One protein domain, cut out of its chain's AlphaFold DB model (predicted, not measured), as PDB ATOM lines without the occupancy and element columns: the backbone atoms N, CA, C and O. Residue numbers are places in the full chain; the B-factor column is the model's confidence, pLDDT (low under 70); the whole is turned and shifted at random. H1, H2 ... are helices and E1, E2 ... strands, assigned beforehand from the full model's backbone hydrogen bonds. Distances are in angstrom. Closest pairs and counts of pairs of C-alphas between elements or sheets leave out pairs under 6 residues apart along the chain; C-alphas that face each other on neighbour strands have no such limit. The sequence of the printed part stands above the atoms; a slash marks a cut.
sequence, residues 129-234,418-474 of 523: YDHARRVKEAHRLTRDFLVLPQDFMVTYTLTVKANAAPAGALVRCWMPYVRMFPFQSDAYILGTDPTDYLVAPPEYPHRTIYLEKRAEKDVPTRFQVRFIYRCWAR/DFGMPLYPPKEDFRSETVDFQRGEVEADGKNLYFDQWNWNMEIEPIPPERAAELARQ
ATOM      1  N   TYR A 129       9.147 -29.486  38.545       97.56
ATOM      2  CA  TYR A 129       9.559 -28.629  39.660       97.56
ATOM      3  C   TYR A 129      10.103 -29.432  40.850       97.56
ATOM      4  O   TYR A 129      11.191 -29.152  41.361       97.56
ATOM      5  N   ASP A 130       9.391 -30.482  41.265       97.31
ATOM      6  CA  ASP A 130       9.831 -31.336  42.371       97.31
ATOM      7  C   ASP A 130      11.144 -32.067  42.027       97.31
ATOM      8  O   ASP A 130      12.007 -32.259  42.889       97.31
ATOM      9  N   HIS A 131      11.341 -32.451  40.761       97.06
ATOM     10  CA  HIS A 131      12.611 -32.991  40.281       97.06
ATOM     11  C   HIS A 131      13.730 -31.943  40.305       97.06
ATOM     12  O   HIS A 131      14.778 -32.219  40.884       97.06
ATOM     13  N   ALA A 132      13.501 -30.734  39.788       97.94
ATOM     14  CA  ALA A 132      14.474 -29.639  39.803       97.94
ATOM     15  C   ALA A 132      14.981 -29.336  41.222       97.94
ATOM     16  O   ALA A 132      16.180 -29.153  41.441       97.94
ATOM     17  N   ARG A 133      14.093 -29.367  42.224       98.31
ATOM     18  CA  ARG A 133      14.482 -29.227  43.638       98.31
ATOM     19  C   ARG A 133      15.406 -30.346  44.111       98.31
ATOM     20  O   ARG A 133      16.389 -30.068  44.796       98.31
ATOM     21  N   ARG A 134      15.121 -31.600  43.741       98.31
ATOM     22  CA  ARG A 134      15.992 -32.744  44.065       98.31
ATOM     23  C   ARG A 134      17.349 -32.638  43.375       98.31
ATOM     24  O   ARG A 134      18.351 -32.969  43.998       98.31
ATOM     25  N   VAL A 135      17.390 -32.165  42.129       98.50
ATOM     26  CA  VAL A 135      18.635 -31.947  41.374       98.50
ATOM     27  C   VAL A 135      19.504 -30.897  42.066       98.50
ATOM     28  O   VAL A 135      20.666 -31.171  42.360       98.50
ATOM     29  N   LYS A 136      18.926 -29.736  42.412       97.88
ATOM     30  CA  LYS A 136      19.626 -28.675  43.160       97.88
ATOM     31  C   LYS A 136      20.167 -29.190  44.499       97.88
ATOM     32  O   LYS A 136      21.318 -28.932  44.838       97.88
ATOM     33  N   GLU A 137      19.369 -29.957  45.240       98.06
ATOM     34  CA  GLU A 137      19.803 -30.534  46.517       98.06
ATOM     35  C   GLU A 137      20.929 -31.566  46.347       98.06
ATOM     36  O   GLU A 137      21.918 -31.527  47.080       98.06
ATOM     37  N   ALA A 138      20.827 -32.456  45.357       98.38
ATOM     38  CA  ALA A 138      21.868 -33.437  45.068       98.38
ATOM     39  C   ALA A 138      23.195 -32.759  44.693       98.38
ATOM     40  O   ALA A 138      24.242 -33.138  45.220       98.38
ATOM     41  N   HIS A 139      23.153 -31.715  43.859       97.50
ATOM     42  CA  HIS A 139      24.325 -30.905  43.527       97.50
ATOM     43  C   HIS A 139      24.918 -30.220  44.760       97.50
ATOM     44  O   HIS A 139      26.122 -30.277  44.990       97.50
ATOM     45  N   ARG A 140      24.078 -29.622  45.614       96.75
ATOM     46  CA  ARG A 140      24.528 -28.963  46.848       96.75
ATOM     47  C   ARG A 140      25.281 -29.921  47.776       96.75
ATOM     48  O   ARG A 140      26.254 -29.511  48.411       96.75
ATOM     49  N   LEU A 141      24.819 -31.168  47.875       97.50
ATOM     50  CA  LEU A 141      25.396 -32.198  48.743       97.50
ATOM     51  C   LEU A 141      26.679 -32.816  48.173       97.50
ATOM     52  O   LEU A 141      27.617 -33.053  48.931       97.50
ATOM     53  N   THR A 142      26.717 -33.086  46.869       96.81
ATOM     54  CA  THR A 142      27.817 -33.823  46.215       96.81
ATOM     55  C   THR A 142      28.878 -32.914  45.604       96.81
ATOM     56  O   THR A 142      30.044 -33.284  45.559       96.81
ATOM     57  N   ARG A 143      28.479 -31.708  45.179       94.94
ATOM     58  CA  ARG A 143      29.228 -30.800  44.295       94.94
ATOM     59  C   ARG A 143      29.463 -31.341  42.882       94.94
ATOM     60  O   ARG A 143      30.191 -30.715  42.118       94.94
ATOM     61  N   ASP A 144      28.784 -32.425  42.513       95.88
ATOM     62  CA  ASP A 144      28.835 -32.990  41.168       95.88
ATOM     63  C   ASP A 144      27.882 -32.254  40.223       95.88
ATOM     64  O   ASP A 144      26.750 -31.927  40.583       95.88
ATOM     65  N   PHE A 145      28.320 -32.019  38.985       94.81
ATOM     66  CA  PHE A 145      27.491 -31.403  37.940       94.81
ATOM     67  C   PHE A 145      26.454 -32.368  37.355       94.81
ATOM     68  O   PHE A 145      25.420 -31.926  36.857       94.81
ATOM     69  N   LEU A 146      26.738 -33.673  37.394       97.88
ATOM     70  CA  LEU A 146      25.872 -34.737  36.895       97.88
ATOM     71  C   LEU A 146      25.325 -35.523  38.080       97.88
ATOM     72  O   LEU A 146      26.074 -36.188  38.790       97.88
ATOM     73  N   VAL A 147      24.018 -35.453  38.295       98.12
ATOM     74  CA  VAL A 147      23.359 -36.035  39.467       98.12
ATOM     75  C   VAL A 147      22.105 -36.800  39.067       98.12
ATOM     76  O   VAL A 147      21.573 -36.629  37.973       98.12
ATOM     77  N   LEU A 148      21.616 -37.640  39.981       97.25
ATOM     78  CA  LEU A 148      20.353 -38.372  39.836       97.25
ATOM     79  C   LEU A 148      20.233 -39.127  38.491       97.25
ATOM     80  O   LEU A 148      19.306 -38.841  37.732       97.25
ATOM     81  N   PRO A 149      21.137 -40.073  38.168       97.06
ATOM     82  CA  PRO A 149      21.002 -40.875  36.953       97.06
ATOM     83  C   PRO A 149      19.663 -41.610  36.892       97.06
ATOM     84  O   PRO A 149      19.173 -42.107  37.907       97.06
ATOM     85  N   GLN A 150      19.118 -41.728  35.685       96.44
ATOM     86  CA  GLN A 150      17.949 -42.538  35.371       96.44
ATOM     87  C   GLN A 150      18.220 -43.368  34.118       96.44
ATOM     88  O   GLN A 150      18.632 -42.842  33.083       96.44
ATOM     89  N   ASP A 151      17.982 -44.673  34.226       97.06
ATOM     90  CA  ASP A 151      17.994 -45.590  33.093       97.06
ATOM     91  C   ASP A 151      16.621 -45.606  32.415       97.06
ATOM     92  O   ASP A 151      15.586 -45.565  33.084       97.06
ATOM     93  N   PHE A 152      16.606 -45.708  31.094       96.31
ATOM     94  CA  PHE A 152      15.394 -45.770  30.287       96.31
ATOM     95  C   PHE A 152      15.456 -46.946  29.318       96.31
ATOM     96  O   PHE A 152      16.514 -47.251  28.771       96.31
ATOM     97  N   MET A 153      14.312 -47.579  29.076       95.81
ATOM     98  CA  MET A 153      14.098 -48.524  27.986       95.81
ATOM     99  C   MET A 153      13.294 -47.847  26.886       95.81
ATOM    100  O   MET A 153      12.283 -47.211  27.160       95.81
ATOM    101  N   VAL A 154      13.735 -48.016  25.644       96.12
ATOM    102  CA  VAL A 154      13.082 -47.469  24.461       96.12
ATOM    103  C   VAL A 154      12.646 -48.598  23.541       96.12
ATOM    104  O   VAL A 154      13.449 -49.467  23.195       96.12
ATOM    105  N   THR A 155      11.391 -48.550  23.105       96.56
ATOM    106  CA  THR A 155      10.887 -49.298  21.953       96.56
ATOM    107  C   THR A 155      10.423 -48.299  20.910       96.56
ATOM    108  O   THR A 155       9.469 -47.553  21.124       96.56
ATOM    109  N   TYR A 156      11.089 -48.290  19.759       97.50
ATOM    110  CA  TYR A 156      10.766 -47.375  18.680       97.50
ATOM    111  C   TYR A 156      10.398 -48.140  17.414       97.50
ATOM    112  O   TYR A 156      11.108 -49.055  16.997       97.50
ATOM    113  N   THR A 157       9.252 -47.797  16.829       98.19
ATOM    114  CA  THR A 157       8.708 -48.428  15.622       98.19
ATOM    115  C   THR A 157       8.474 -47.376  14.549       98.19
ATOM    116  O   THR A 157       7.887 -46.337  14.837       98.19
ATOM    117  N   LEU A 158       8.847 -47.685  13.307       98.62
ATOM    118  CA  LEU A 158       8.502 -46.903  12.121       98.62
ATOM    119  C   LEU A 158       7.819 -47.820  11.104       98.62
ATOM    120  O   LEU A 158       8.312 -48.909  10.821       98.62
ATOM    121  N   THR A 159       6.684 -47.398  10.548       98.75
ATOM    122  CA  THR A 159       5.922 -48.193   9.575       98.75
ATOM    123  C   THR A 159       5.634 -47.390   8.316       98.75
ATOM    124  O   THR A 159       4.847 -46.442   8.331       98.75
ATOM    125  N   VAL A 160       6.221 -47.815   7.201       98.81
ATOM    126  CA  VAL A 160       5.882 -47.332   5.860       98.81
ATOM    127  C   VAL A 160       4.547 -47.926   5.443       98.81
ATOM    128  O   VAL A 160       4.345 -49.139   5.540       98.81
ATOM    129  N   LYS A 161       3.615 -47.078   4.993       98.69
ATOM    130  CA  LYS A 161       2.277 -47.517   4.574       98.69
ATOM    131  C   LYS A 161       2.383 -48.490   3.397       98.69
ATOM    132  O   LYS A 161       3.261 -48.351   2.545       98.69
ATOM    133  N   ALA A 162       1.459 -49.448   3.333       98.00
ATOM    134  CA  ALA A 162       1.367 -50.365   2.199       98.00
ATOM    135  C   ALA A 162       1.327 -49.580   0.877       98.00
ATOM    136  O   ALA A 162       0.603 -48.588   0.766       98.00
ATOM    137  N   ASN A 163       2.113 -50.029  -0.105       97.75
ATOM    138  CA  ASN A 163       2.227 -49.434  -1.442       97.75
ATOM    139  C   ASN A 163       2.767 -47.988  -1.501       97.75
ATOM    140  O   ASN A 163       2.762 -47.392  -2.576       97.75
ATOM    141  N   ALA A 164       3.254 -47.411  -0.394       97.69
ATOM    142  CA  ALA A 164       3.958 -46.125  -0.440       97.69
ATOM    143  C   ALA A 164       5.338 -46.239  -1.111       97.69
ATOM    144  O   ALA A 164       5.798 -45.282  -1.729       97.69
ATOM    145  N   ALA A 165       5.962 -47.413  -1.008       97.62
ATOM    146  CA  ALA A 165       7.117 -47.824  -1.796       97.62
ATOM    147  C   ALA A 165       6.677 -48.865  -2.845       97.62
ATOM    148  O   ALA A 165       5.815 -49.698  -2.534       97.62
ATOM    149  N   PRO A 166       7.243 -48.858  -4.068       97.06
ATOM    150  CA  PRO A 166       6.988 -49.902  -5.058       97.06
ATOM    151  C   PRO A 166       7.360 -51.294  -4.533       97.06
ATOM    152  O   PRO A 166       8.336 -51.450  -3.803       97.06
ATOM    153  N   ALA A 167       6.618 -52.327  -4.934       97.81
ATOM    154  CA  ALA A 167       6.947 -53.700  -4.559       97.81
ATOM    155  C   ALA A 167       8.359 -54.081  -5.044       97.81
ATOM    156  O   ALA A 167       8.699 -53.873  -6.208       97.81
ATOM    157  N   GLY A 168       9.170 -54.647  -4.151       98.00
ATOM    158  CA  GLY A 168      10.566 -55.008  -4.397       98.00
ATOM    159  C   GLY A 168      11.579 -53.882  -4.162       98.00
ATOM    160  O   GLY A 168      12.770 -54.195  -4.049       98.00
ATOM    161  N   ALA A 169      11.134 -52.625  -4.033       98.25
ATOM    162  CA  ALA A 169      12.005 -51.485  -3.752       98.25
ATOM    163  C   ALA A 169      12.758 -51.680  -2.432       98.25
ATOM    164  O   ALA A 169      12.206 -52.215  -1.461       98.25
ATOM    165  N   LEU A 170      14.016 -51.249  -2.390       98.44
ATOM    166  CA  LEU A 170      14.807 -51.229  -1.169       98.44
ATOM    167  C   LEU A 170      14.398 -50.015  -0.334       98.44
ATOM    168  O   LEU A 170      14.687 -48.873  -0.693       98.44
ATOM    169  N   VAL A 171      13.725 -50.278   0.784       98.69
ATOM    170  CA  VAL A 171      13.352 -49.272   1.773       98.69
ATOM    171  C   VAL A 171      14.484 -49.123   2.778       98.69
ATOM    172  O   VAL A 171      14.823 -50.073   3.486       98.69
ATOM    173  N   ARG A 172      15.034 -47.916   2.856       98.69
ATOM    174  CA  ARG A 172      16.071 -47.511   3.804       98.69
ATOM    175  C   ARG A 172      15.449 -46.650   4.885       98.69
ATOM    176  O   ARG A 172      14.695 -45.729   4.575       98.69
ATOM    177  N   CYS A 173      15.743 -46.954   6.139       98.62
ATOM    178  CA  CYS A 173      15.150 -46.303   7.296       98.62
ATOM    179  C   CYS A 173      16.248 -45.837   8.249       98.62
ATOM    180  O   CYS A 173      17.075 -46.637   8.683       98.62
ATOM    181  N   TRP A 174      16.235 -44.553   8.594       98.62
ATOM    182  CA  TRP A 174      17.078 -43.972   9.631       98.62
ATOM    183  C   TRP A 174      16.199 -43.661  10.835       98.62
ATOM    184  O   TRP A 174      15.262 -42.874  10.733       98.62
ATOM    185  N   MET A 175      16.516 -44.244  11.984       98.19
ATOM    186  CA  MET A 175      15.804 -44.032  13.243       98.19
ATOM    187  C   MET A 175      16.706 -43.262  14.227       98.19
ATOM    188  O   MET A 175      17.888 -43.605  14.321       98.19
ATOM    189  N   PRO A 176      16.213 -42.238  14.957       97.00
ATOM    190  CA  PRO A 176      16.930 -41.598  16.066       97.00
ATOM    191  C   PRO A 176      17.514 -42.608  17.046       97.00
ATOM    192  O   PRO A 176      16.829 -43.525  17.504       97.00
ATOM    193  N   TYR A 177      18.783 -42.406  17.394       96.56
ATOM    194  CA  TYR A 177      19.472 -43.190  18.404       96.56
ATOM    195  C   TYR A 177      20.284 -42.310  19.351       96.56
ATOM    196  O   TYR A 177      20.659 -41.186  19.030       96.56
ATOM    197  N   VAL A 178      20.534 -42.839  20.546       96.44
ATOM    198  CA  VAL A 178      21.127 -42.132  21.685       96.44
ATOM    199  C   VAL A 178      22.484 -41.558  21.298       96.44
ATOM    200  O   VAL A 178      23.444 -42.309  21.145       96.44
ATOM    201  N   ARG A 179      22.616 -40.238  21.175       96.88
ATOM    202  CA  ARG A 179      23.928 -39.610  20.986       96.88
ATOM    203  C   ARG A 179      24.701 -39.622  22.306       96.88
ATOM    204  O   ARG A 179      24.117 -39.358  23.354       96.88
ATOM    205  N   MET A 180      25.993 -39.952  22.278       96.56
ATOM    206  CA  MET A 180      26.793 -40.004  23.506       96.56
ATOM    207  C   MET A 180      27.198 -38.597  23.950       96.56
ATOM    208  O   MET A 180      27.723 -37.802  23.166       96.56
ATOM    209  N   PHE A 181      26.951 -38.308  25.223       96.31
ATOM    210  CA  PHE A 181      27.366 -37.102  25.931       96.31
ATOM    211  C   PHE A 181      27.813 -37.485  27.347       96.31
ATOM    212  O   PHE A 181      27.403 -38.531  27.846       96.31
ATOM    213  N   PRO A 182      28.557 -36.627  28.067       95.44
ATOM    214  CA  PRO A 182      28.855 -36.881  29.477       95.44
ATOM    215  C   PRO A 182      27.603 -37.099  30.346       95.44
ATOM    216  O   PRO A 182      27.633 -37.908  31.261       95.44
ATOM    217  N   PHE A 183      26.492 -36.417  30.039       96.00
ATOM    218  CA  PHE A 183      25.216 -36.557  30.756       96.00
ATOM    219  C   PHE A 183      24.300 -37.656  30.193       96.00
ATOM    220  O   PHE A 183      23.205 -37.845  30.714       96.00
ATOM    221  N   GLN A 184      24.695 -38.341  29.115       96.69
ATOM    222  CA  GLN A 184      23.879 -39.363  28.464       96.69
ATOM    223  C   GLN A 184      24.759 -40.449  27.835       96.69
ATOM    224  O   GLN A 184      25.399 -40.231  26.802       96.69
ATOM    225  N   SER A 185      24.762 -41.635  28.437       95.50
ATOM    226  CA  SER A 185      25.665 -42.736  28.086       95.50
ATOM    227  C   SER A 185      25.011 -44.100  28.332       95.50
ATOM    228  O   SER A 185      23.784 -44.202  28.362       95.50
ATOM    229  N   ASP A 186      25.825 -45.156  28.467       94.06
ATOM    230  CA  ASP A 186      25.372 -46.517  28.789       94.06
ATOM    231  C   ASP A 186      24.260 -47.008  27.848       94.06
ATOM    232  O   ASP A 186      23.235 -47.539  28.276       94.06
ATOM    233  N   ALA A 187      24.450 -46.785  26.545       94.94
ATOM    234  CA  ALA A 187      23.466 -47.129  25.533       94.94
ATOM    235  C   ALA A 187      23.701 -48.533  24.966       94.94
ATOM    236  O   ALA A 187      24.740 -48.802  24.360       94.94
ATOM    237  N   TYR A 188      22.699 -49.404  25.097       95.19
ATOM    238  CA  TYR A 188      22.774 -50.799  24.662       95.19
ATOM    239  C   TYR A 188      21.570 -51.151  23.785       95.19
ATOM    240  O   TYR A 188      20.425 -51.036  24.217       95.19
ATOM    241  N   ILE A 189      21.822 -51.593  22.551       95.88
ATOM    242  CA  ILE A 189      20.792 -52.127  21.651       95.88
ATOM    243  C   ILE A 189      20.426 -53.538  22.118       95.88
ATOM    244  O   ILE A 189      21.291 -54.397  22.263       95.88
ATOM    245  N   LEU A 190      19.135 -53.763  22.355       95.56
ATOM    246  CA  LEU A 190      18.570 -55.049  22.771       95.56
ATOM    247  C   LEU A 190      18.090 -55.880  21.576       95.56
ATOM    248  O   LEU A 190      17.977 -57.098  21.671       95.56
ATOM    249  N   GLY A 191      17.756 -55.224  20.464       94.94
ATOM    250  CA  GLY A 191      17.367 -55.889  19.227       94.94
ATOM    251  C   GLY A 191      16.755 -54.937  18.208       94.94
ATOM    252  O   GLY A 191      16.226 -53.879  18.560       94.94
ATOM    253  N   THR A 192      16.810 -55.342  16.945       96.69
ATOM    254  CA  THR A 192      16.214 -54.634  15.812       96.69
ATOM    255  C   THR A 192      15.409 -55.600  14.949       96.69
ATOM    256  O   THR A 192      15.654 -56.806  14.937       96.69
ATOM    257  N   ASP A 193      14.445 -55.058  14.218       96.19
ATOM    258  CA  ASP A 193      13.767 -55.741  13.123       96.19
ATOM    259  C   ASP A 193      13.765 -54.793  11.912       96.19
ATOM    260  O   ASP A 193      13.065 -53.775  11.949       96.19
ATOM    261  N   PRO A 194      14.552 -55.066  10.854       96.12
ATOM    262  CA  PRO A 194      15.358 -56.274  10.598       96.12
ATOM    263  C   PRO A 194      16.582 -56.400  11.526       96.12
ATOM    264  O   PRO A 194      16.961 -55.441  12.194       96.12
ATOM    265  N   THR A 195      17.213 -57.577  11.559       92.88
ATOM    266  CA  THR A 195      18.394 -57.847  12.402       92.88
ATOM    267  C   THR A 195      19.680 -57.200  11.898       92.88
ATOM    268  O   THR A 195      20.589 -56.997  12.697       92.88
ATOM    269  N   ASP A 196      19.769 -56.891  10.604       92.69
ATOM    270  CA  ASP A 196      20.921 -56.205  10.020       92.69
ATOM    271  C   ASP A 196      20.738 -54.694  10.149       92.69
ATOM    272  O   ASP A 196      19.711 -54.141   9.744       92.69
ATOM    273  N   TYR A 197      21.737 -54.025  10.723       95.06
ATOM    274  CA  TYR A 197      21.696 -52.590  10.974       95.06
ATOM    275  C   TYR A 197      23.092 -51.969  11.015       95.06
ATOM    276  O   TYR A 197      24.092 -52.645  11.264       95.06
ATOM    277  N   LEU A 198      23.140 -50.652  10.824       95.81
ATOM    278  CA  LEU A 198      24.336 -49.831  11.003       95.81
ATOM    279  C   LEU A 198      24.042 -48.705  11.996       95.81
ATOM    280  O   LEU A 198      22.963 -48.124  11.981       95.81
ATOM    281  N   VAL A 199      25.004 -48.374  12.855       95.81
ATOM    282  CA  VAL A 199      24.860 -47.288  13.835       95.81
ATOM    283  C   VAL A 199      25.847 -46.182  13.502       95.81
ATOM    284  O   VAL A 199      27.028 -46.449  13.274       95.81
ATOM    285  N   ALA A 200      25.376 -44.939  13.505       96.25
ATOM    286  CA  ALA A 200      26.247 -43.780  13.381       96.25
ATOM    287  C   ALA A 200      27.262 -43.708  14.540       96.25
ATOM    288  O   ALA A 200      26.945 -44.138  15.664       96.25
ATOM    289  N   PRO A 201      28.462 -43.135  14.308       95.69
ATOM    290  CA  PRO A 201      29.461 -42.954  15.355       95.69
ATOM    291  C   PRO A 201      28.876 -42.320  16.633       95.69
ATOM    292  O   PRO A 201      27.950 -41.512  16.541       95.69
ATOM    293  N   PRO A 202      29.405 -42.649  17.828       95.19
ATOM    294  CA  PRO A 202      28.860 -42.207  19.117       95.19
ATOM    295  C   PRO A 202      28.531 -40.717  19.246       95.19
ATOM    296  O   PRO A 202      27.513 -40.358  19.840       95.19
ATOM    297  N   GLU A 203      29.370 -39.869  18.661       94.69
ATOM    298  CA  GLU A 203      29.283 -38.410  18.741       94.69
ATOM    299  C   GLU A 203      28.757 -37.771  17.448       94.69
ATOM    300  O   GLU A 203      28.766 -36.544  17.313       94.69
ATOM    301  N   TYR A 204      28.295 -38.583  16.489       96.50
ATOM    302  CA  TYR A 204      27.818 -38.078  15.208       96.50
ATOM    303  C   TYR A 204      26.674 -37.070  15.428       96.50
ATOM    304  O   TYR A 204      25.818 -37.315  16.285       96.50
ATOM    305  N   PRO A 205      26.651 -35.925  14.717       95.69
ATOM    306  CA  PRO A 205      25.759 -34.824  15.064       95.69
ATOM    307  C   PRO A 205      24.279 -35.183  15.077       95.69
ATOM    308  O   PRO A 205      23.587 -34.722  15.977       95.69
ATOM    309  N   HIS A 206      23.819 -36.008  14.129       96.12
ATOM    310  CA  HIS A 206      22.492 -36.641  14.107       96.12
ATOM    311  C   HIS A 206      22.681 -38.154  14.212       96.12
ATOM    312  O   HIS A 206      22.922 -38.818  13.201       96.12
ATOM    313  N   ARG A 207      22.666 -38.718  15.424       96.50
ATOM    314  CA  ARG A 207      23.016 -40.131  15.595       96.50
ATOM    315  C   ARG A 207      21.836 -41.031  15.230       96.50
ATOM    316  O   ARG A 207      20.744 -40.924  15.785       96.50
ATOM    317  N   THR A 208      22.082 -41.946  14.299       96.94
ATOM    318  CA  THR A 208      21.061 -42.798  13.686       96.94
ATOM    319  C   THR A 208      21.345 -44.283  13.904       96.94
ATOM    320  O   THR A 208      22.499 -44.706  14.018       96.94
ATOM    321  N   ILE A 209      20.277 -45.079  13.907       97.31
ATOM    322  CA  ILE A 209      20.301 -46.497  13.537       97.31
ATOM    323  C   ILE A 209      19.705 -46.611  12.136       97.31
ATOM    324  O   ILE A 209      18.601 -46.135  11.885       97.31
ATOM    325  N   TYR A 210      20.456 -47.224  11.232       98.25
ATOM    326  CA  TYR A 210      20.116 -47.429   9.835       98.25
ATOM    327  C   TYR A 210      19.712 -48.883   9.586       98.25
ATOM    328  O   TYR A 210      20.433 -49.798   9.988       98.25
ATOM    329  N   LEU A 211      18.573 -49.084   8.923       98.12
ATOM    330  CA  LEU A 211      17.952 -50.381   8.657       98.12
ATOM    331  C   LEU A 211      17.478 -50.456   7.201       98.12
ATOM    332  O   LEU A 211      17.032 -49.454   6.640       98.12
ATOM    333  N   GLU A 212      17.482 -51.657   6.619       98.19
ATOM    334  CA  GLU A 212      17.011 -51.889   5.249       98.19
ATOM    335  C   GLU A 212      16.019 -53.054   5.159       98.19
ATOM    336  O   GLU A 212      16.256 -54.134   5.693       98.19
ATOM    337  N   LYS A 213      14.912 -52.867   4.435       98.19
ATOM    338  CA  LYS A 213      13.957 -53.937   4.097       98.19
ATOM    339  C   LYS A 213      13.462 -53.771   2.667       98.19
ATOM    340  O   LYS A 213      13.400 -52.657   2.160       98.19
ATOM    341  N   ARG A 214      13.064 -54.862   2.010       98.38
ATOM    342  CA  ARG A 214      12.354 -54.769   0.726       98.38
ATOM    343  C   ARG A 214      10.864 -54.565   0.962       98.38
ATOM    344  O   ARG A 214      10.282 -55.246   1.800       98.38
ATOM    345  N   ALA A 215      10.263 -53.643   0.216       98.38
ATOM    346  CA  ALA A 215       8.824 -53.433   0.255       98.38
ATOM    347  C   ALA A 215       8.082 -54.605  -0.397       98.38
ATOM    348  O   ALA A 215       8.467 -55.097  -1.462       98.38
ATOM    349  N   GLU A 216       6.976 -55.014   0.210       98.25
ATOM    350  CA  GLU A 216       6.084 -56.047  -0.308       98.25
ATOM    351  C   GLU A 216       4.767 -55.425  -0.774       98.25
ATOM    352  O   GLU A 216       4.275 -54.443  -0.210       98.25
ATOM    353  N   LYS A 217       4.189 -55.988  -1.838       98.00
ATOM    354  CA  LYS A 217       2.925 -55.497  -2.388       98.00
ATOM    355  C   LYS A 217       1.813 -55.647  -1.345       98.00
ATOM    356  O   LYS A 217       1.652 -56.722  -0.784       98.00
ATOM    357  N   ASP A 218       1.037 -54.583  -1.134       98.00
ATOM    358  CA  ASP A 218      -0.103 -54.534  -0.205       98.00
ATOM    359  C   ASP A 218       0.248 -54.785   1.279       98.00
ATOM    360  O   ASP A 218      -0.648 -54.894   2.118       98.00
ATOM    361  N   VAL A 219       1.539 -54.793   1.637       98.31
ATOM    362  CA  VAL A 219       2.025 -55.019   3.006       98.31
ATOM    363  C   VAL A 219       2.795 -53.786   3.500       98.31
ATOM    364  O   VAL A 219       3.714 -53.314   2.826       98.31
ATOM    365  N   PRO A 220       2.457 -53.219   4.674       98.44
ATOM    366  CA  PRO A 220       3.254 -52.158   5.283       98.44
ATOM    367  C   PRO A 220       4.670 -52.636   5.629       98.44
ATOM    368  O   PRO A 220       4.847 -53.711   6.199       98.44
ATOM    369  N   THR A 221       5.688 -51.820   5.348       98.69
ATOM    370  CA  THR A 221       7.078 -52.146   5.714       98.69
ATOM    371  C   THR A 221       7.381 -51.592   7.101       98.69
ATOM    372  O   THR A 221       7.424 -50.378   7.293       98.69
ATOM    373  N   ARG A 222       7.561 -52.480   8.081       98.56
ATOM    374  CA  ARG A 222       7.761 -52.120   9.491       98.56
ATOM    375  C   ARG A 222       9.217 -52.285   9.924       98.56
ATOM    376  O   ARG A 222       9.821 -53.323   9.664       98.56
ATOM    377  N   PHE A 223       9.720 -51.301  10.657       98.69
ATOM    378  CA  PHE A 223      11.020 -51.286  11.317       98.69
ATOM    379  C   PHE A 223      10.838 -51.150  12.827       98.69
ATOM    380  O   PHE A 223       9.928 -50.451  13.281       98.69
ATOM    381  N   GLN A 224      11.701 -51.794  13.607       98.31
ATOM    382  CA  GLN A 224      11.733 -51.638  15.058       98.31
ATOM    383  C   GLN A 224      13.166 -51.632  15.587       98.31
ATOM    384  O   GLN A 224      14.010 -52.390  15.118       98.31
ATOM    385  N   VAL A 225      13.398 -50.836  16.626       97.69
ATOM    386  CA  VAL A 225      14.584 -50.904  17.482       97.69
ATOM    387  C   VAL A 225      14.155 -50.910  18.947       97.69
ATOM    388  O   VAL A 225      13.226 -50.202  19.345       97.69
ATOM    389  N   ARG A 226      14.840 -51.718  19.756       97.25
ATOM    390  CA  ARG A 226      14.758 -51.706  21.216       97.25
ATOM    391  C   ARG A 226      16.135 -51.438  21.800       97.25
ATOM    392  O   ARG A 226      17.097 -52.105  21.419       97.25
ATOM    393  N   PHE A 227      16.241 -50.493  22.722       96.88
ATOM    394  CA  PHE A 227      17.503 -50.162  23.383       96.88
ATOM    395  C   PHE A 227      17.274 -49.639  24.799       96.88
ATOM    396  O   PHE A 227      16.161 -49.265  25.153       96.88
ATOM    397  N   ILE A 228      18.329 -49.616  25.606       97.06
ATOM    398  CA  ILE A 228      18.363 -48.879  26.872       97.06
ATOM    399  C   ILE A 228      19.410 -47.776  26.807       97.06
ATOM    400  O   ILE A 228      20.325 -47.854  25.984       97.06
ATOM    401  N   TYR A 229      19.273 -46.769  27.662       97.31
ATOM    402  CA  TYR A 229      20.279 -45.732  27.875       97.31
ATOM    403  C   TYR A 229      20.159 -45.126  29.268       97.31
ATOM    404  O   TYR A 229      19.111 -45.246  29.907       97.31
ATOM    405  N   ARG A 230      21.208 -44.436  29.713       97.75
ATOM    406  CA  ARG A 230      21.216 -43.681  30.965       97.75
ATOM    407  C   ARG A 230      21.330 -42.190  30.704       97.75
ATOM    408  O   ARG A 230      22.130 -41.770  29.868       97.75
ATOM    409  N   CYS A 231      20.567 -41.396  31.449       97.62
ATOM    410  CA  CYS A 231      20.623 -39.938  31.434       97.62
ATOM    411  C   CYS A 231      20.789 -39.393  32.856       97.62
ATOM    412  O   CYS A 231      20.187 -39.906  33.801       97.62
ATOM    413  N   TRP A 232      21.608 -38.357  33.016       98.19
ATOM    414  CA  TRP A 232      21.832 -37.654  34.275       98.19
ATOM    415  C   TRP A 232      21.224 -36.265  34.204       98.19
ATOM    416  O   TRP A 232      21.307 -35.588  33.178       98.19
ATOM    417  N   ALA A 233      20.687 -35.812  35.331       98.19
ATOM    418  CA  ALA A 233      20.318 -34.422  35.477       98.19
ATOM    419  C   ALA A 233      21.593 -33.589  35.610       98.19
ATOM    420  O   ALA A 233      22.595 -34.027  36.183       98.19
ATOM    421  N   ARG A 234      21.542 -32.371  35.084       97.62
ATOM    422  CA  ARG A 234      22.643 -31.414  35.102       97.62
ATOM    423  C   ARG A 234      22.310 -30.290  36.055       97.62
ATOM    424  O   ARG A 234      21.234 -29.706  35.956       97.62
ATOM    425  N   ASP A 418      23.370 -30.707  16.697       96.44
ATOM    426  CA  ASP A 418      23.422 -29.622  15.724       96.44
ATOM    427  C   ASP A 418      22.204 -29.707  14.782       96.44
ATOM    428  O   ASP A 418      21.465 -30.692  14.819       96.44
ATOM    429  N   PHE A 419      21.988 -28.707  13.928       96.25
ATOM    430  CA  PHE A 419      20.916 -28.702  12.922       96.25
ATOM    431  C   PHE A 419      21.454 -28.822  11.490       96.25
ATOM    432  O   PHE A 419      22.561 -28.380  11.194       96.25
ATOM    433  N   GLY A 420      20.648 -29.379  10.586       95.00
ATOM    434  CA  GLY A 420      20.947 -29.464   9.153       95.00
ATOM    435  C   GLY A 420      22.072 -30.432   8.790       95.00
ATOM    436  O   GLY A 420      22.677 -30.299   7.730       95.00
ATOM    437  N   MET A 421      22.383 -31.388   9.668       95.25
ATOM    438  CA  MET A 421      23.518 -32.289   9.484       95.25
ATOM    439  C   MET A 421      23.173 -33.476   8.573       95.25
ATOM    440  O   MET A 421      22.017 -33.904   8.518       95.25
ATOM    441  N   PRO A 422      24.144 -34.038   7.832       95.38
ATOM    442  CA  PRO A 422      23.910 -35.251   7.055       95.38
ATOM    443  C   PRO A 422      23.621 -36.442   7.978       95.38
ATOM    444  O   PRO A 422      24.135 -36.501   9.092       95.38
ATOM    445  N   LEU A 423      22.843 -37.413   7.499       96.75
ATOM    446  CA  LEU A 423      22.646 -38.692   8.193       96.75
ATOM    447  C   LEU A 423      23.839 -39.633   7.967       96.75
ATOM    448  O   LEU A 423      24.715 -39.354   7.146       96.75
ATOM    449  N   TYR A 424      23.862 -40.754   8.690       95.62
ATOM    450  CA  TYR A 424      24.832 -41.827   8.486       95.62
ATOM    451  C   TYR A 424      24.123 -43.183   8.293       95.62
ATOM    452  O   TYR A 424      23.387 -43.613   9.188       95.62
ATOM    453  N   PRO A 425      24.326 -43.867   7.151       96.19
ATOM    454  CA  PRO A 425      24.914 -43.356   5.904       96.19
ATOM    455  C   PRO A 425      24.163 -42.119   5.381       96.19
ATOM    456  O   PRO A 425      23.036 -41.872   5.823       96.19
ATOM    457  N   PRO A 426      24.748 -41.326   4.468       95.88
ATOM    458  CA  PRO A 426      24.042 -40.192   3.892       95.88
ATOM    459  C   PRO A 426      22.802 -40.656   3.119       95.88
ATOM    460  O   PRO A 426      22.821 -41.648   2.394       95.88
ATOM    461  N   LYS A 427      21.730 -39.895   3.304       95.06
ATOM    462  CA  LYS A 427      20.447 -39.957   2.601       95.06
ATOM    463  C   LYS A 427      20.645 -39.463   1.155       95.06
ATOM    464  O   LYS A 427      21.318 -38.449   0.965       95.06
ATOM    465  N   GLU A 428      20.100 -40.162   0.156       93.69
ATOM    466  CA  GLU A 428      20.291 -39.810  -1.265       93.69
ATOM    467  C   GLU A 428      19.403 -38.628  -1.689       93.69
ATOM    468  O   GLU A 428      19.836 -37.731  -2.420       93.69
ATOM    469  N   ASP A 429      18.158 -38.603  -1.214       94.81
ATOM    470  CA  ASP A 429      17.167 -37.593  -1.569       94.81
ATOM    471  C   ASP A 429      16.949 -36.552  -0.457       94.81
ATOM    472  O   ASP A 429      17.461 -36.677   0.657       94.81
ATOM    473  N   PHE A 430      16.134 -35.523  -0.712       93.81
ATOM    474  CA  PHE A 430      15.782 -34.528   0.299       93.81
ATOM    475  C   PHE A 430      15.258 -35.203   1.554       93.81
ATOM    476  O   PHE A 430      14.389 -36.069   1.479       93.81
ATOM    477  N   ARG A 431      15.749 -34.784   2.713       95.88
ATOM    478  CA  ARG A 431      15.169 -35.205   3.983       95.88
ATOM    479  C   ARG A 431      13.746 -34.653   4.132       95.88
ATOM    480  O   ARG A 431      13.415 -33.582   3.599       95.88
ATOM    481  N   SER A 432      12.896 -35.396   4.827       96.62
ATOM    482  CA  SER A 432      11.551 -34.953   5.201       96.62
ATOM    483  C   SER A 432      11.636 -33.807   6.205       96.62
ATOM    484  O   SER A 432      11.013 -32.768   5.985       96.62
ATOM    485  N   GLU A 433      12.503 -33.940   7.206       93.69
ATOM    486  CA  GLU A 433      12.941 -32.855   8.076       93.69
ATOM    487  C   GLU A 433      14.409 -32.524   7.785       93.69
ATOM    488  O   GLU A 433      15.304 -33.359   7.916       93.69
ATOM    489  N   THR A 434      14.651 -31.304   7.305       92.94
ATOM    490  CA  THR A 434      15.969 -30.838   6.852       92.94
ATOM    491  C   THR A 434      16.755 -30.134   7.951       92.94
ATOM    492  O   THR A 434      17.893 -29.747   7.707       92.94
ATOM    493  N   VAL A 435      16.159 -29.926   9.129       93.62
ATOM    494  CA  VAL A 435      16.728 -29.129  10.220       93.62
ATOM    495  C   VAL A 435      17.065 -30.008  11.423       93.62
ATOM    496  O   VAL A 435      18.249 -30.233  11.677       93.62
ATOM    497  N   ASP A 436      16.080 -30.536  12.146       91.50
ATOM    498  CA  ASP A 436      16.308 -31.503  13.230       91.50
ATOM    499  C   ASP A 436      16.320 -32.953  12.711       91.50
ATOM    500  O   ASP A 436      16.319 -33.182  11.506       91.50
ATOM    501  N   PHE A 437      16.382 -33.942  13.608       95.00
ATOM    502  CA  PHE A 437      16.126 -35.350  13.291       95.00
ATOM    503  C   PHE A 437      15.498 -36.084  14.489       95.00
ATOM    504  O   PHE A 437      16.209 -36.668  15.309       95.00
ATOM    505  N   GLN A 438      14.171 -36.046  14.627       94.88
ATOM    506  CA  GLN A 438      13.483 -36.659  15.783       94.88
ATOM    507  C   GLN A 438      12.528 -37.804  15.425       94.88
ATOM    508  O   GLN A 438      12.346 -38.715  16.229       94.88
ATOM    509  N   ARG A 439      11.928 -37.786  14.226       95.12
ATOM    510  CA  ARG A 439      10.920 -38.775  13.773       95.12
ATOM    511  C   ARG A 439      11.489 -39.920  12.946       95.12
ATOM    512  O   ARG A 439      10.735 -40.802  12.555       95.12
ATOM    513  N   GLY A 440      12.769 -39.868  12.602       97.06
ATOM    514  CA  GLY A 440      13.344 -40.735  11.582       97.06
ATOM    515  C   GLY A 440      13.136 -40.228  10.152       97.06
ATOM    516  O   GLY A 440      12.452 -39.237   9.903       97.06
ATOM    517  N   GLU A 441      13.772 -40.915   9.210       98.38
ATOM    518  CA  GLU A 441      13.768 -40.613   7.777       98.38
ATOM    519  C   GLU A 441      13.665 -41.910   6.980       98.38
ATOM    520  O   GLU A 441      14.155 -42.954   7.420       98.38
ATOM    521  N   VAL A 442      13.033 -41.851   5.805       98.50
ATOM    522  CA  VAL A 442      12.799 -43.035   4.975       98.50
ATOM    523  C   VAL A 442      13.020 -42.732   3.503       98.50
ATOM    524  O   VAL A 442      12.590 -41.697   2.988       98.50
ATOM    525  N   GLU A 443      13.632 -43.683   2.808       97.81
ATOM    526  CA  GLU A 443      13.752 -43.683   1.354       97.81
ATOM    527  C   GLU A 443      13.335 -45.019   0.758       97.81
ATOM    528  O   GLU A 443      13.494 -46.055   1.396       97.81
ATOM    529  N   ALA A 444      12.854 -45.000  -0.482       98.19
ATOM    530  CA  ALA A 444      12.681 -46.186  -1.313       98.19
ATOM    531  C   ALA A 444      13.423 -45.977  -2.637       98.19
ATOM    532  O   ALA A 444      13.137 -45.009  -3.341       98.19
ATOM    533  N   ASP A 445      14.392 -46.845  -2.947       96.56
ATOM    534  CA  ASP A 445      15.242 -46.767  -4.151       96.56
ATOM    535  C   ASP A 445      15.796 -45.348  -4.422       96.56
ATOM    536  O   ASP A 445      15.729 -44.825  -5.536       96.56
ATOM    537  N   GLY A 446      16.302 -44.695  -3.370       95.00
ATOM    538  CA  GLY A 446      16.907 -43.360  -3.463       95.00
ATOM    539  C   GLY A 446      15.909 -42.204  -3.588       95.00
ATOM    540  O   GLY A 446      16.289 -41.104  -3.981       95.00
ATOM    541  N   LYS A 447      14.621 -42.428  -3.292       96.81
ATOM    542  CA  LYS A 447      13.581 -41.386  -3.254       96.81
ATOM    543  C   LYS A 447      12.989 -41.236  -1.867       96.81
ATOM    544  O   LYS A 447      12.639 -42.227  -1.230       96.81
ATOM    545  N   ASN A 448      12.845 -39.994  -1.411       97.81
ATOM    546  CA  ASN A 448      12.282 -39.701  -0.099       97.81
ATOM    547  C   ASN A 448      10.825 -40.165   0.012       97.81
ATOM    548  O   ASN A 448      10.010 -39.860  -0.860       97.81
ATOM    549  N   LEU A 449      10.475 -40.806   1.127       98.19
ATOM    550  CA  LEU A 449       9.084 -40.979   1.538       98.19
ATOM    551  C   LEU A 449       8.771 -39.938   2.614       98.19
ATOM    552  O   LEU A 449       9.345 -39.968   3.701       98.19
ATOM    553  N   TYR A 450       7.870 -39.006   2.315       97.88
ATOM    554  CA  TYR A 450       7.528 -37.923   3.239       97.88
ATOM    555  C   TYR A 450       6.628 -38.404   4.387       97.88
ATOM    556  O   TYR A 450       6.051 -39.489   4.325       97.88
ATOM    557  N   PHE A 451       6.473 -37.586   5.432       97.00
ATOM    558  CA  PHE A 451       5.743 -37.934   6.658       97.00
ATOM    559  C   PHE A 451       4.298 -38.409   6.443       97.00
ATOM    560  O   PHE A 451       3.759 -39.138   7.270       97.00
ATOM    561  N   ASP A 452       3.646 -38.055   5.333       96.69
ATOM    562  CA  ASP A 452       2.305 -38.548   5.013       96.69
ATOM    563  C   ASP A 452       2.286 -40.000   4.498       96.69
ATOM    564  O   ASP A 452       1.212 -40.597   4.388       96.69
ATOM    565  N   GLN A 453       3.445 -40.603   4.237       98.31
ATOM    566  CA  GLN A 453       3.606 -41.945   3.664       98.31
ATOM    567  C   GLN A 453       4.002 -43.014   4.694       98.31
ATOM    568  O   GLN A 453       4.025 -44.204   4.378       98.31
ATOM    569  N   TRP A 454       4.258 -42.620   5.937       98.44
ATOM    570  CA  TRP A 454       4.639 -43.522   7.020       98.44
ATOM    571  C   TRP A 454       4.142 -42.996   8.369       98.44
ATOM    572  O   TRP A 454       3.535 -41.933   8.457       98.44
ATOM    573  N   ASN A 455       4.290 -43.798   9.414       97.81
ATOM    574  CA  ASN A 455       3.995 -43.416  10.792       97.81
ATOM    575  C   ASN A 455       5.070 -43.972  11.723       97.81
ATOM    576  O   ASN A 455       5.880 -44.808  11.320       97.81
ATOM    577  N   TRP A 456       5.069 -43.512  12.966       96.56
ATOM    578  CA  TRP A 456       6.013 -43.947  13.979       96.56
ATOM    579  C   TRP A 456       5.342 -44.016  15.355       96.56
ATOM    580  O   TRP A 456       4.283 -43.425  15.565       96.56
ATOM    581  N   ASN A 457       5.956 -44.754  16.276       95.12
ATOM    582  CA  ASN A 457       5.584 -44.800  17.691       95.12
ATOM    583  C   ASN A 457       6.841 -44.978  18.546       95.12
ATOM    584  O   ASN A 457       7.582 -45.938  18.311       95.12
ATOM    585  N   MET A 458       7.068 -44.079  19.511       93.75
ATOM    586  CA  MET A 458       8.197 -44.131  20.444       93.75
ATOM    587  C   MET A 458       7.720 -44.267  21.888       93.75
ATOM    588  O   MET A 458       7.106 -43.370  22.461       93.75
ATOM    589  N   GLU A 459       8.062 -45.399  22.486       93.69
ATOM    590  CA  GLU A 459       7.827 -45.692  23.892       93.69
ATOM    591  C   GLU A 459       9.162 -45.608  24.624       93.69
ATOM    592  O   GLU A 459      10.099 -46.319  24.276       93.69
ATOM    593  N   ILE A 460       9.248 -44.723  25.610       93.88
ATOM    594  CA  ILE A 460      10.373 -44.521  26.515       93.88
ATOM    595  C   ILE A 460       9.837 -44.728  27.928       93.88
ATOM    596  O   ILE A 460       8.862 -44.090  28.328       93.88
ATOM    597  N   GLU A 461      10.457 -45.632  28.673       92.31
ATOM    598  CA  GLU A 461      10.032 -46.013  30.016       92.31
ATOM    599  C   GLU A 461      11.223 -45.939  30.975       92.31
ATOM    600  O   GLU A 461      12.259 -46.546  30.689       92.31
ATOM    601  N   PRO A 462      11.120 -45.236  32.118       93.75
ATOM    602  CA  PRO A 462      12.158 -45.300  33.136       93.75
ATOM    603  C   PRO A 462      12.215 -46.713  33.725       93.75
ATOM    604  O   PRO A 462      11.190 -47.291  34.094       93.75
ATOM    605  N   ILE A 463      13.419 -47.266  33.848       95.38
ATOM    606  CA  ILE A 463      13.661 -48.591  34.423       95.38
ATOM    607  C   ILE A 463      14.591 -48.492  35.637       95.38
ATOM    608  O   ILE A 463      15.440 -47.602  35.696       95.38
ATOM    609  N   PRO A 464      14.452 -49.387  36.630       95.75
ATOM    610  CA  PRO A 464      15.360 -49.406  37.767       95.75
ATOM    611  C   PRO A 464      16.757 -49.919  37.355       95.75
ATOM    612  O   PRO A 464      16.858 -50.724  36.416       95.75
ATOM    613  N   PRO A 465      17.836 -49.519  38.056       94.62
ATOM    614  CA  PRO A 465      19.210 -49.881  37.697       94.62
ATOM    615  C   PRO A 465      19.461 -51.392  37.596       94.62
ATOM    616  O   PRO A 465      20.222 -51.842  36.740       94.62
ATOM    617  N   GLU A 466      18.800 -52.203  38.425       96.38
ATOM    618  CA  GLU A 466      18.933 -53.664  38.404       96.38
ATOM    619  C   GLU A 466      18.397 -54.249  37.094       96.38
ATOM    620  O   GLU A 466      19.005 -55.151  36.511       96.38
ATOM    621  N   ARG A 467      17.281 -53.695  36.597       96.12
ATOM    622  CA  ARG A 467      16.697 -54.082  35.310       96.12
ATOM    623  C   ARG A 467      17.570 -53.617  34.150       96.12
ATOM    624  O   ARG A 467      17.756 -54.379  33.204       96.12
ATOM    625  N   ALA A 468      18.130 -52.411  34.228       95.81
ATOM    626  CA  ALA A 468      19.069 -51.914  33.226       95.81
ATOM    627  C   ALA A 468      20.307 -52.818  33.126       95.81
ATOM    628  O   ALA A 468      20.675 -53.241  32.032       95.81
ATOM    629  N   ALA A 469      20.888 -53.210  34.263       94.88
ATOM    630  CA  ALA A 469      22.025 -54.128  34.311       94.88
ATOM    631  C   ALA A 469      21.690 -55.526  33.759       94.88
ATOM    632  O   ALA A 469      22.534 -56.168  33.135       94.88
ATOM    633  N   GLU A 470      20.466 -56.016  33.972       95.94
ATOM    634  CA  GLU A 470      19.995 -57.265  33.369       95.94
ATOM    635  C   GLU A 470      19.881 -57.170  31.846       95.94
ATOM    636  O   GLU A 470      20.356 -58.060  31.139       95.94
ATOM    637  N   LEU A 471      19.282 -56.090  31.347       94.69
ATOM    638  CA  LEU A 471      19.087 -55.848  29.920       94.69
ATOM    639  C   LEU A 471      20.405 -55.581  29.190       94.69
ATOM    640  O   LEU A 471      20.588 -56.078  28.084       94.69
ATOM    641  N   ALA A 472      21.359 -54.888  29.815       92.56
ATOM    642  CA  ALA A 472      22.685 -54.649  29.241       92.56
ATOM    643  C   ALA A 472      23.430 -55.959  28.915       92.56
ATOM    644  O   ALA A 472      24.203 -56.012  27.963       92.56
ATOM    645  N   ARG A 473      23.155 -57.056  29.639       91.25
ATOM    646  CA  ARG A 473      23.711 -58.387  29.323       91.25
ATOM    647  C   ARG A 473      23.141 -59.007  28.042       91.25
ATOM    648  O   ARG A 473      23.714 -59.966  27.541       91.25
ATOM    649  N   GLN A 474      22.033 -58.477  27.526       87.88
ATOM    650  CA  GLN A 474      21.410 -58.873  26.257       87.88
ATOM    651  C   GLN A 474      21.897 -58.008  25.085       87.88
ATOM    652  O   GLN A 474      21.323 -58.079  24.002       87.88
TER     653      GLN A 474
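What this domain is: This is residues 129 to 234 and 418 to 474 of the 523 residues of the protein "Transglutaminase-like enzyme" of Candidatus Sumerlaea chitinivorans (UniProt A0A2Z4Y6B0). The domain is an elongated sandwich of two antiparallel four-stranded sheets: a long, twisted sheet E3 E6 E1 E8 reaches well beyond a shorter sheet E4 E5 E2 E7, and the two are only partly face to face. The long helix H1 is at one end of the long axis, by the ends of E1 and E6, the short helix H2 packs on the long sheet, and an unnamed stretch, residues 418 to 440, loops past the shorter sheet. The strands form a jelly roll, one long hairpin wound over both sheets, with E1 paired with E8, E2 with E7, E3 with E6 and E4 with E5. The printed part has 163 residues with two named helices and eight named strands, H1 E1 E2 E3 E4 E5 E6 E7 E8 H2 along the chain, and its class is mixed. It is only just compact, close to loose, with a radius of gyration of the C-alphas of 18.0 A and spans of 60 by 33 by 28 A.

Where its parts are: Start in the larger sheet at C-alpha 146, (25.872, -34.737, 36.895); from there E1, residues 146 to 160, runs 39.0 A and bends by 71 degrees at residue 149. Beside it find E6, residues 221 to 234, 39.2 A long, with a bend of 55 degrees at residue 228. E8 is residues 454 to 463, 29.3 A, and E3 is residues 184 to 193, 24.6 A, with a bend of 57 degrees at residue 190. In the smaller sheet look for E2, residues 170 to 176, E5, residues 208 to 214, E4, residues 197 to 199, and E7, residues 441 to 444. H1, residues 129 to 142, begins at C-alpha 129, (9.559, -28.629, 39.660), and measures 20.1 A. H2, residues 465 to 472, ends at C-alpha 472, (22.685, -54.649, 29.241).

How they stand to each other: In the larger sheet, E1 and E6 are inner strands, and you will find N 154 and O 227 2.8 A apart between them. E8 is an edge strand beside E1, with N 155 and O 459 at 2.8 A. E3 is the other edge strand, beside E6, with N 190 and O 226 at 2.8 A. In the smaller sheet, look between E5 and E2 at N 173 and O 211, 2.9 A. E7 is antiparallel to E2, with N 172 and O 443 at 2.8 A, and the hairpin E4 and E5 has N 210 and O 198 at 2.8 A. The parts of the sheets that face each other are 10.4 A centre to centre, and their strands stand at 15 degrees; E2 and E6 come closest at the C-alphas of Cys 173 and Phe 223, 7.6 A. H2 is on the larger sheet at a height over the sheet of 8.5 A, slantwise to the strands, at 40 degrees to E6 on the local plane; its closest C-alpha to E3 is that of Ala 472, 6.0 A from that of Tyr 188. H1 is on the same sheet, over E1 and along it at 6 degrees on the local plane; the closest C-alphas are those of Ala 138 and Val 147, 6.4 A. H1 and H2 are apart. In both helices every O i to N i+4 pair is within hydrogen-bond range.

The domain as a whole: The two C-alphas farthest apart are those of Leu 141 and Lys 217, at 60.5 A. Residues 235 to 417 are not printed, and C-alphas 234 and 418 are 19.5 A apart across this cut. Of the links that are printed whole, none is long; those from H1 to E1, E3 to E4 and E8 to H2 are tight. The mean pLDDT of the printed part is 96.5, and no printed residue is under 70.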